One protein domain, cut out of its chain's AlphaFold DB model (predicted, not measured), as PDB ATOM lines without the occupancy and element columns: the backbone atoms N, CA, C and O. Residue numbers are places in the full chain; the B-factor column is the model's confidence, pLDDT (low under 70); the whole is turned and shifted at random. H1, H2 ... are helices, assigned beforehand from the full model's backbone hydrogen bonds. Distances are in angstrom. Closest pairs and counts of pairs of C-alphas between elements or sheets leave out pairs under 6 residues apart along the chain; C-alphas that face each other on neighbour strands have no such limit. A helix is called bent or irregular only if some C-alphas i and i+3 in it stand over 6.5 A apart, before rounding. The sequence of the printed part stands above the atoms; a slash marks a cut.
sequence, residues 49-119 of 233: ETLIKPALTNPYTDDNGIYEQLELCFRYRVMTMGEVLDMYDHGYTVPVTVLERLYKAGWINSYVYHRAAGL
ATOM      1  N   GLU A  49     -25.987  29.516   9.025       65.31
ATOM      2  CA  GLU A  49     -26.144  30.937   9.375       65.31
ATOM      3  C   GLU A  49     -27.400  31.245  10.203       65.31
ATOM      4  O   GLU A  49     -27.443  32.264  10.888       65.31
ATOM      5  N   THR A  50     -28.432  30.405  10.133       63.28
ATOM      6  CA  THR A  50     -29.694  30.625  10.851       63.28
ATOM      7  C   THR A  50     -29.674  30.024  12.255       63.28
ATOM      8  O   THR A  50     -30.264  30.615  13.153       63.28
ATOM      9  N   LEU A  51     -28.997  28.890  12.468       68.00
ATOM     10  CA  LEU A  51     -28.967  28.227  13.780       68.00
ATOM     11  C   LEU A  51     -27.885  28.790  14.696       68.00
ATOM     12  O   LEU A  51     -28.168  29.158  15.834       68.00
ATOM     13  N   ILE A  52     -26.645  28.877  14.209       74.25
ATOM     14  CA  ILE A  52     -25.507  29.059  15.115       74.25
ATOM     15  C   ILE A  52     -25.003  30.496  15.202       74.25
ATOM     16  O   ILE A  52     -24.666  30.971  16.286       74.25
ATOM     17  N   LYS A  53     -24.998  31.230  14.085       75.25
ATOM     18  CA  LYS A  53     -24.515  32.618  14.044       75.25
ATOM     19  C   LYS A  53     -25.234  33.513  15.061       75.25
ATOM     20  O   LYS A  53     -24.543  34.273  15.740       75.25
ATOM     21  N   PRO A  54     -26.564  33.424  15.261       76.69
ATOM     22  CA  PRO A  54     -27.241  34.211  16.289       76.69
ATOM     23  C   PRO A  54     -26.813  33.814  17.703       76.69
ATOM     24  O   PRO A  54     -26.616  34.693  18.531       76.69
ATOM     25  N   ALA A  55     -26.598  32.523  17.970       76.75
ATOM     26  CA  ALA A  55     -26.129  32.046  19.271       76.75
ATOM     27  C   ALA A  55     -24.700  32.519  19.591       76.75
ATOM     28  O   ALA A  55     -24.412  32.866  20.728       76.75
ATOM     29  N   LEU A  56     -23.820  32.588  18.587       78.75
ATOM     30  CA  LEU A  56     -22.425  33.014  18.764       78.75
ATOM     31  C   LEU A  56     -22.233  34.533  18.797       78.75
ATOM     32  O   LEU A  56     -21.244  35.018  19.336       78.75
ATOM     33  N   THR A  57     -23.142  35.295  18.186       81.69
ATOM     34  CA  THR A  57     -23.024  36.762  18.089       81.69
ATOM     35  C   THR A  57     -23.890  37.506  19.102       81.69
ATOM     36  O   THR A  57     -23.683  38.700  19.325       81.69
ATOM     37  N   ASN A  58     -24.852  36.826  19.729       78.88
ATOM     38  CA  ASN A  58     -25.714  37.422  20.736       78.88
ATOM     39  C   ASN A  58     -24.980  37.520  22.087       78.88
ATOM     40  O   ASN A  58     -24.661  36.492  22.681       78.88
ATOM     41  N   PRO A  59     -24.776  38.735  22.638       74.94
ATOM     42  CA  PRO A  59     -24.070  38.920  23.907       74.94
ATOM     43  C   PRO A  59     -24.820  38.360  25.127       74.94
ATOM     44  O   PRO A  59     -24.274  38.365  26.228       74.94
ATOM     45  N   TYR A  60     -26.075  37.932  24.958       77.94
ATOM     46  CA  TYR A  60     -26.900  37.352  26.017       77.94
ATOM     47  C   TYR A  60     -26.961  35.824  25.983       77.94
ATOM     48  O   TYR A  60     -27.548  35.244  26.892       77.94
ATOM     49  N   THR A  61     -26.407  35.170  24.960       81.44
ATOM     50  CA  THR A  61     -26.379  33.706  24.901       81.44
ATOM     51  C   THR A  61     -25.245  33.192  25.785       81.44
ATOM     52  O   THR A  61     -24.091  33.578  25.614       81.44
ATOM     53  N   ASP A  62     -25.590  32.355  26.762       87.19
ATOM     54  CA  ASP A  62     -24.616  31.711  27.640       87.19
ATOM     55  C   ASP A  62     -24.025  30.442  26.991       87.19
ATOM     56  O   ASP A  62     -24.483  29.972  25.945       87.19
ATOM     57  N   ASP A  63     -23.006  29.857  27.622       88.31
ATOM     58  CA  ASP A  63     -22.367  28.624  27.143       88.31
ATOM     59  C   ASP A  63     -23.367  27.462  26.976       88.31
ATOM     60  O   ASP A  63     -23.161  26.590  26.130       88.31
ATOM     61  N   ASN A  64     -24.460  27.422  27.752       88.69
ATOM     62  CA  ASN A  64     -25.488  26.391  27.595       88.69
ATOM     63  C   ASN A  64     -26.273  26.601  26.302       88.69
ATOM     64  O   ASN A  64     -26.427  25.650  25.539       88.69
ATOM     65  N   GLY A  65     -26.711  27.831  26.032       85.56
ATOM     66  CA  GLY A  65     -27.415  28.170  24.799       85.56
ATOM     67  C   GLY A  65     -26.558  27.926  23.555       85.56
ATOM     68  O   GLY A  65     -27.065  27.407  22.559       85.56
ATOM     69  N   ILE A  66     -25.255  28.230  23.615       87.25
ATOM     70  CA  ILE A  66     -24.317  27.930  22.518       87.25
ATOM     71  C   ILE A  66     -24.180  26.412  22.332       87.25
ATOM     72  O   ILE A  66     -24.283  25.926  21.204       87.25
ATOM     73  N   TYR A  67     -23.989  25.657  23.421       90.69
ATOM     74  CA  TYR A  67     -23.891  24.197  23.367       90.69
ATOM     75  C   TYR A  67     -25.149  23.553  22.775       90.69
ATOM     76  O   TYR A  67     -25.030  22.713  21.890       90.69
ATOM     77  N   GLU A  68     -26.341  23.945  23.226       89.25
ATOM     78  CA  GLU A  68     -27.598  23.365  22.743       89.25
ATOM     79  C   GLU A  68     -27.793  23.618  21.245       89.25
ATOM     80  O   GLU A  68     -28.212  22.724  20.515       89.25
ATOM     81  N   GLN A  69     -27.436  24.808  20.757       87.00
ATOM     82  CA  GLN A  69     -27.520  25.117  19.327       87.00
ATOM     83  C   GLN A  69     -26.519  24.307  18.500       87.00
ATOM     84  O   GLN A  69     -26.887  23.775  17.451       87.00
ATOM     85  N   LEU A  70     -25.282  24.157  18.980       88.69
ATOM     86  CA  LEU A  70     -24.284  23.288  18.351       88.69
ATOM     87  C   LEU A  70     -24.738  21.827  18.337       88.69
ATOM     88  O   LEU A  70     -24.686  21.177  17.296       88.69
ATOM     89  N   GLU A  71     -25.261  21.330  19.456       89.94
ATOM     90  CA  GLU A  71     -25.803  19.976  19.557       89.94
ATOM     91  C   GLU A  71     -26.933  19.741  18.543       89.94
ATOM     92  O   GLU A  71     -26.964  18.695  17.893       89.94
ATOM     93  N   LEU A  72     -27.843  20.705  18.357       86.50
ATOM     94  CA  LEU A  72     -28.875  20.601  17.322       86.50
ATOM     95  C   LEU A  72     -28.262  20.580  15.915       86.50
ATOM     96  O   LEU A  72     -28.705  19.787  15.083       86.50
ATOM     97  N   CYS A  73     -27.233  21.391  15.649       85.12
ATOM     98  CA  CYS A  73     -26.554  21.399  14.350       85.12
ATOM     99  C   CYS A  73     -25.968  20.020  14.008       85.12
ATOM    100  O   CYS A  73     -26.210  19.522  12.905       85.12
ATOM    101  N   PHE A  74     -25.291  19.365  14.955       87.62
ATOM    102  CA  PHE A  74     -24.785  18.002  14.759       87.62
ATOM    103  C   PHE A  74     -25.908  16.972  14.646       87.62
ATOM    104  O   PHE A  74     -25.922  16.147  13.730       87.62
ATOM    105  N   ARG A  75     -26.904  17.040  15.537       87.31
ATOM    106  CA  ARG A  75     -28.031  16.098  15.563       87.31
ATOM    107  C   ARG A  75     -28.811  16.086  14.250       87.31
ATOM    108  O   ARG A  75     -29.243  15.021  13.811       87.31
ATOM    109  N   TYR A  76     -28.981  17.247  13.620       84.31
ATOM    110  CA  TYR A  76     -29.658  17.369  12.327       84.31
ATOM    111  C   TYR A  76     -28.721  17.299  11.124       84.31
ATOM    112  O   TYR A  76     -29.193  17.474  10.001       84.31
ATOM    113  N   ARG A  77     -27.425  17.025  11.332       82.81
ATOM    114  CA  ARG A  77     -26.414  16.965  10.265       82.81
ATOM    115  C   ARG A  77     -26.380  18.240   9.415       82.81
ATOM    116  O   ARG A  77     -26.199  18.188   8.203       82.81
ATOM    117  N   VAL A  78     -26.610  19.379  10.065       83.06
ATOM    118  CA  VAL A  78     -26.432  20.720   9.488       83.06
ATOM    119  C   VAL A  78     -24.969  21.154   9.602       83.06
ATOM    120  O   VAL A  78     -24.557  22.069   8.899       83.06
ATOM    121  N   MET A  79     -24.214  20.504  10.492       83.81
ATOM    122  CA  MET A  79     -22.800  20.735  10.749       83.81
ATOM    123  C   MET A  79     -22.050  19.405  10.908       83.81
ATOM    124  O   MET A  79     -22.573  18.463  11.511       83.81
ATOM    125  N   THR A  80     -20.826  19.378  10.402       86.19
ATOM    126  CA  THR A  80     -19.785  18.354  10.561       86.19
ATOM    127  C   THR A  80     -18.724  18.825  11.553       86.19
ATOM    128  O   THR A  80     -18.603  20.023  11.824       86.19
ATOM    129  N   MET A  81     -17.914  17.913  12.094       86.94
ATOM    130  CA  MET A  81     -16.836  18.334  13.001       86.94
ATOM    131  C   MET A  81     -15.771  19.211  12.317       86.94
ATOM    132  O   MET A  81     -15.153  20.035  12.986       86.94
ATOM    133  N   GLY A  82     -15.579  19.081  10.999       84.31
ATOM    134  CA  GLY A  82     -14.668  19.940  10.232       84.31
ATOM    135  C   GLY A  82     -15.132  21.390  10.164       84.31
ATOM    136  O   GLY A  82     -14.347  22.300  10.412       84.31
ATOM    137  N   GLU A  83     -16.438  21.605   9.990       85.69
ATOM    138  CA  GLU A  83     -17.021  22.951   9.987       85.69
ATOM    139  C   GLU A  83     -16.838  23.678  11.331       85.69
ATOM    140  O   GLU A  83     -16.846  24.907  11.366       85.69
ATOM    141  N   VAL A  84     -16.606  22.957  12.438       86.69
ATOM    142  CA  VAL A  84     -16.234  23.569  13.730       86.69
ATOM    143  C   VAL A  84     -14.899  24.298  13.640       86.69
ATOM    144  O   VAL A  84     -14.742  25.341  14.269       86.69
ATOM    145  N   LEU A  85     -13.932  23.765  12.890       85.38
ATOM    146  CA  LEU A  85     -12.641  24.424  12.688       85.38
ATOM    147  C   LEU A  85     -12.781  25.585  11.701       85.38
ATOM    148  O   LEU A  85     -12.303  26.680  11.998       85.38
ATOM    149  N   ASP A  86     -13.541  25.398  10.621       84.69
ATOM    150  CA  ASP A  86     -13.800  26.451   9.630       84.69
ATOM    151  C   ASP A  86     -14.459  27.687  10.259       84.69
ATOM    152  O   ASP A  86     -14.244  28.819   9.821       84.69
ATOM    153  N   MET A  87     -15.250  27.515  11.324       83.88
ATOM    154  CA  MET A  87     -15.826  28.631  12.079       83.88
ATOM    155  C   MET A  87     -14.770  29.635  12.561       83.88
ATOM    156  O   MET A  87     -15.028  30.842  12.526       83.88
ATOM    157  N   TYR A  88     -13.594  29.156  12.974       82.44
ATOM    158  CA  TYR A  88     -12.501  30.010  13.443       82.44
ATOM    159  C   TYR A  88     -11.899  30.831  12.305       82.44
ATOM    160  O   TYR A  88     -11.636  32.022  12.493       82.44
ATOM    161  N   ASP A  89     -11.779  30.250  11.110       79.62
ATOM    162  CA  ASP A  89     -11.314  30.958   9.910       79.62
ATOM    163  C   ASP A  89     -12.300  32.050   9.468       79.62
ATOM    164  O   ASP A  89     -11.908  33.093   8.940       79.62
ATOM    165  N   HIS A  90     -13.585  31.864   9.778       80.44
ATOM    166  CA  HIS A  90     -14.636  32.860   9.567       80.44
ATOM    167  C   HIS A  90     -14.780  33.865  10.728       80.44
ATOM    168  O   HIS A  90     -15.677  34.714  10.702       80.44
ATOM    169  N   GLY A  91     -13.898  33.811  11.733       81.81
ATOM    170  CA  GLY A  91     -13.856  34.754  12.853       81.81
ATOM    171  C   GLY A  91     -14.866  34.480  13.970       81.81
ATOM    172  O   GLY A  91     -15.071  35.344  14.826       81.81
ATOM    173  N   TYR A  92     -15.497  33.305  13.981       84.06
ATOM    174  CA  TYR A  92     -16.345  32.867  15.085       84.06
ATOM    175  C   TYR A  92     -15.521  32.104  16.122       84.06
ATOM    176  O   TYR A  92     -14.650  31.311  15.786       84.06
ATOM    177  N   THR A  93     -15.820  32.315  17.401       82.62
ATOM    178  CA  THR A  93     -15.129  31.635  18.503       82.62
ATOM    179  C   THR A  93     -16.122  30.845  19.334       82.62
ATOM    180  O   THR A  93     -17.093  31.418  19.833       82.62
ATOM    181  N   VAL A  94     -15.860  29.555  19.529       86.69
ATOM    182  CA  VAL A  94     -16.627  28.715  20.455       86.69
ATOM    183  C   VAL A  94     -15.925  28.713  21.819       86.69
ATOM    184  O   VAL A  94     -14.710  28.505  21.869       86.69
ATOM    185  N   PRO A  95     -16.638  28.947  22.938       89.94
ATOM    186  CA  PRO A  95     -16.047  28.839  24.268       89.94
ATOM    187  C   PRO A  95     -15.480  27.436  24.530       89.94
ATOM    188  O   PRO A  95     -16.102  26.429  24.194       89.94
ATOM    189  N   VAL A  96     -14.321  27.352  25.192       89.62
ATOM    190  CA  VAL A  96     -13.649  26.067  25.483       89.62
ATOM    191  C   VAL A  96     -14.523  25.136  26.331       89.62
ATOM    192  O   VAL A  96     -14.523  23.928  26.126       89.62
ATOM    193  N   THR A  97     -15.333  25.696  27.229       91.81
ATOM    194  CA  THR A  97     -16.342  24.975  28.025       91.81
ATOM    195  C   THR A  97     -17.377  24.259  27.154       91.81
ATOM    196  O   THR A  97     -17.818  23.159  27.487       91.81
ATOM    197  N   VAL A  98     -17.762  24.861  26.028       93.38
ATOM    198  CA  VAL A  98     -18.686  24.268  25.056       93.38
ATOM    199  C   VAL A  98     -17.983  23.186  24.245       93.38
ATOM    200  O   VAL A  98     -18.532  22.094  24.107       93.38
ATOM    201  N   LEU A  99     -16.757  23.444  23.779       93.00
ATOM    202  CA  LEU A  99     -15.942  22.448  23.075       93.00
ATOM    203  C   LEU A  99     -15.720  21.190  23.926       93.00
ATOM    204  O   LEU A  99     -15.905  20.076  23.443       93.00
ATOM    205  N   GLU A 100     -15.398  21.355  25.211       93.25
ATOM    206  CA  GLU A 100     -15.199  20.240  26.139       93.25
ATOM    207  C   GLU A 100     -16.475  19.396  26.286       93.25
ATOM    208  O   GLU A 100     -16.415  18.167  26.354       93.25
ATOM    209  N   ARG A 101     -17.649  20.037  26.309       95.75
ATOM    210  CA  ARG A 101     -18.935  19.329  26.358       95.75
ATOM    211  C   ARG A 101     -19.234  18.590  25.061       95.75
ATOM    212  O   ARG A 101     -19.704  17.460  25.132       95.75
ATOM    213  N   LEU A 102     -18.964  19.198  23.905       94.25
ATOM    214  CA  LEU A 102     -19.140  18.546  22.605       94.25
ATOM    215  C   LEU A 102     -18.244  17.314  22.475       94.25
ATOM    216  O   LEU A 102     -18.718  16.261  22.053       94.25
ATOM    217  N   TYR A 103     -16.988  17.425  22.911       93.75
ATOM    218  CA  TYR A 103     -16.049  16.309  22.957       93.75
ATOM    219  C   TYR A 103     -16.549  15.185  23.872       93.75
ATOM    220  O   TYR A 103     -16.682  14.042  23.443       93.75
ATOM    221  N   LYS A 104     -16.925  15.506  25.118       95.00
ATOM    222  CA  LYS A 104     -17.456  14.514  26.074       95.00
ATOM    223  C   LYS A 104     -18.757  13.855  25.614       95.00
ATOM    224  O   LYS A 104     -19.032  12.727  26.008       95.00
ATOM    225  N   ALA A 105     -19.565  14.562  24.826       93.31
ATOM    226  CA  ALA A 105     -20.791  14.036  24.237       93.31
ATOM    227  C   ALA A 105     -20.541  13.187  22.974       93.31
ATOM    228  O   ALA A 105     -21.478  12.566  22.480       93.31
ATOM    229  N   GLY A 106     -19.304  13.147  22.462       91.56
ATOM    230  CA  GLY A 106     -18.938  12.405  21.256       91.56
ATOM    231  C   GLY A 106     -19.348  13.090  19.949       91.56
ATOM    232  O   GLY A 106     -19.389  12.430  18.915       91.56
ATOM    233  N   TRP A 107     -19.669  14.388  19.979       91.12
ATOM    234  CA  TRP A 107     -20.015  15.150  18.770       91.12
ATOM    235  C   TRP A 107     -18.788  15.554  17.952       91.12
ATOM    236  O   TRP A 107     -18.866  15.631  16.732       91.12
ATOM    237  N   ILE A 108     -17.664  15.809  18.624       92.44
ATOM    238  CA  ILE A 108     -16.371  16.105  18.002       92.44
ATOM    239  C   ILE A 108     -15.326  15.132  18.541       92.44
ATOM    240  O   ILE A 108     -15.416  14.701  19.694       92.44
ATOM    241  N   ASN A 109     -14.331  14.801  17.723       92.19
ATOM    242  CA  ASN A 109     -13.210  13.985  18.172       92.19
ATOM    243  C   ASN A 109     -12.221  14.800  19.029       92.19
ATOM    244  O   ASN A 109     -12.317  16.026  19.172       92.19
ATOM    245  N   SER A 110     -11.270  14.088  19.626       92.75
ATOM    246  CA  SER A 110     -10.234  14.648  20.491       92.75
ATOM    247  C   SER A 110      -9.332  15.644  19.741       92.75
ATOM    248  O   SER A 110      -9.062  16.726  20.269       92.75
ATOM    249  N   TYR A 111      -8.987  15.368  18.477       93.44
ATOM    250  CA  TYR A 111      -8.208  16.278  17.627       93.44
ATOM    251  C   TYR A 111      -8.874  17.644  17.438       93.44
ATOM    252  O   TYR A 111      -8.248  18.677  17.693       93.44
ATOM    253  N   VAL A 112     -10.144  17.669  17.022       92.06
ATOM    254  CA  VAL A 112     -10.905  18.909  16.801       92.06
ATOM    255  C   VAL A 112     -11.010  19.695  18.105       92.06
ATOM    256  O   VAL A 112     -10.818  20.911  18.099       92.06
ATOM    257  N   TYR A 113     -11.232  19.014  19.231       92.88
ATOM    258  CA  TYR A 113     -11.240  19.646  20.548       92.88
ATOM    259  C   TYR A 113      -9.900  20.316  20.884       92.88
ATOM    260  O   TYR A 113      -9.883  21.519  21.157       92.88
ATOM    261  N   HIS A 114      -8.783  19.580  20.838       91.69
ATOM    262  CA  HIS A 114      -7.469  20.135  21.172       91.69
ATOM    263  C   HIS A 114      -7.088  21.273  20.224       91.69
ATOM    264  O   HIS A 114      -6.645  22.329  20.680       91.69
ATOM    265  N   ARG A 115      -7.347  21.114  18.923       90.19
ATOM    266  CA  ARG A 115      -7.066  22.140  17.916       90.19
ATOM    267  C   ARG A 115      -7.879  23.416  18.149       90.19
ATOM    268  O   ARG A 115      -7.289  24.494  18.204       90.19
ATOM    269  N   ALA A 116      -9.195  23.304  18.332       89.12
ATOM    270  CA  ALA A 116     -10.087  24.447  18.549       89.12
ATOM    271  C   ALA A 116      -9.850  25.140  19.906       89.12
ATOM    272  O   ALA A 116     -10.004  26.356  20.026       89.12
ATOM    273  N   ALA A 117      -9.430  24.385  20.926       88.19
ATOM    274  CA  ALA A 117      -9.075  24.918  22.239       88.19
ATOM    275  C   ALA A 117      -7.663  25.540  22.294       88.19
ATOM    276  O   ALA A 117      -7.279  26.086  23.332       88.19
ATOM    277  N   GLY A 118      -6.882  25.470  21.208       86.75
ATOM    278  CA  GLY A 118      -5.503  25.964  21.168       86.75
ATOM    279  C   GLY A 118      -4.524  25.125  21.996       86.75
ATOM    280  O   GLY A 118      -3.500  25.637  22.452       86.75
ATOM    281  N   LEU A 119      -4.848  23.853  22.219       88.88
ATOM    282  CA  LEU A 119      -4.004  22.879  22.898       88.88
ATOM    283  C   LEU A 119      -3.083  22.177  21.890       88.88
ATOM    284  O   LEU A 119      -3.346  22.137  20.688       88.88
TER     285      LEU A 119
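Overview. This is residues 49 to 119 of the 233 residues of an uncharacterized protein of Butyrivibrio fibrisolvens (UniProt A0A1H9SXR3). Five short helices stand in a curved row, H1, H2, H4, H5, H3, each touching the next; H2, H4, H5 and H3 make a horseshoe that falls just short of closing between H3 and H2, and H1 packs on H2 outside it. Two helical hairpins, H1 with H2 and H4 with H5, are parts of this row, and H3, which comes between them along the chain, joins it by packing on H5. The printed part has 71 residues, with five named helices in the order H1 to H5 and no named strand: the class is all helix. The whole is compact, with a radius of gyration of the C-alphas of 10.9 A, and rounded, with spans of 28 by 24 by 20 A.

Arrangement. H1, residues 49 to 57, and H2, residues 63 to 75, touch and form a helical hairpin, opposite ways at a shallow tilt of 20 degrees; their closest C-alphas are those of Ala 55 and Ile 66, 5.5 A apart. H2 and H3, residues 81 to 89, are only just apart, with closest C-alphas 8.1 A from each other. H4, residues 96 to 104, is apart from H3 but touches H2, the same way at a steep tilt of 39 degrees; the closest C-alphas are those of Tyr 67 and Val 98, 5.5 A apart. H5, residues 110 to 116, forms a helical hairpin with H4, opposite ways at a shallow tilt of 16 degrees; the closest C-alphas are those of Leu 99 and Tyr 113, 6.0 A apart. H5 also touches H3, the same way at a shallow tilt of 14 degrees, closest at the C-alphas of Leu 85 and Ala 116, 6.4 A apart. The helix packing is mostly aligned, with 3 of these 4 touching pairs at a shallow tilt. H1 is apart from H3, H4 and H5, and H2 is apart from H5. In H2, H4 and H5 every O i to N i+4 pair is within hydrogen-bond range; in H1 2 of 5 are, beside 2 of 6 O i to N i+3 pairs, and in H3 2 of 5, beside 5 of 6.

Along the chain. H1 begins at C-alpha 49, (-26.144, 30.937, 9.375), and measures 10.9 A from first to last C-alpha; it is only just irregular, with C-alphas 51 and 54 6.7 A apart. H2, the longest helix, measures 18.0 A, from C-alpha 63 at (-22.367, 28.624, 27.143) to C-alpha 75. H3 measures 14.1 A, H4 12.2 A and H5 10.0 A, ending at C-alpha 116, (-10.087, 24.447, 18.549).

Size, cuts and confidence. The two C-alphas farthest apart, those of Thr 50 and Leu 119, are 29.4 A from each other. The printed part has no cut. The link from H3 to H4 is short, the other three are tight. The mean pLDDT of the printed part is 85.8, and residues 49 to 51 are under 70.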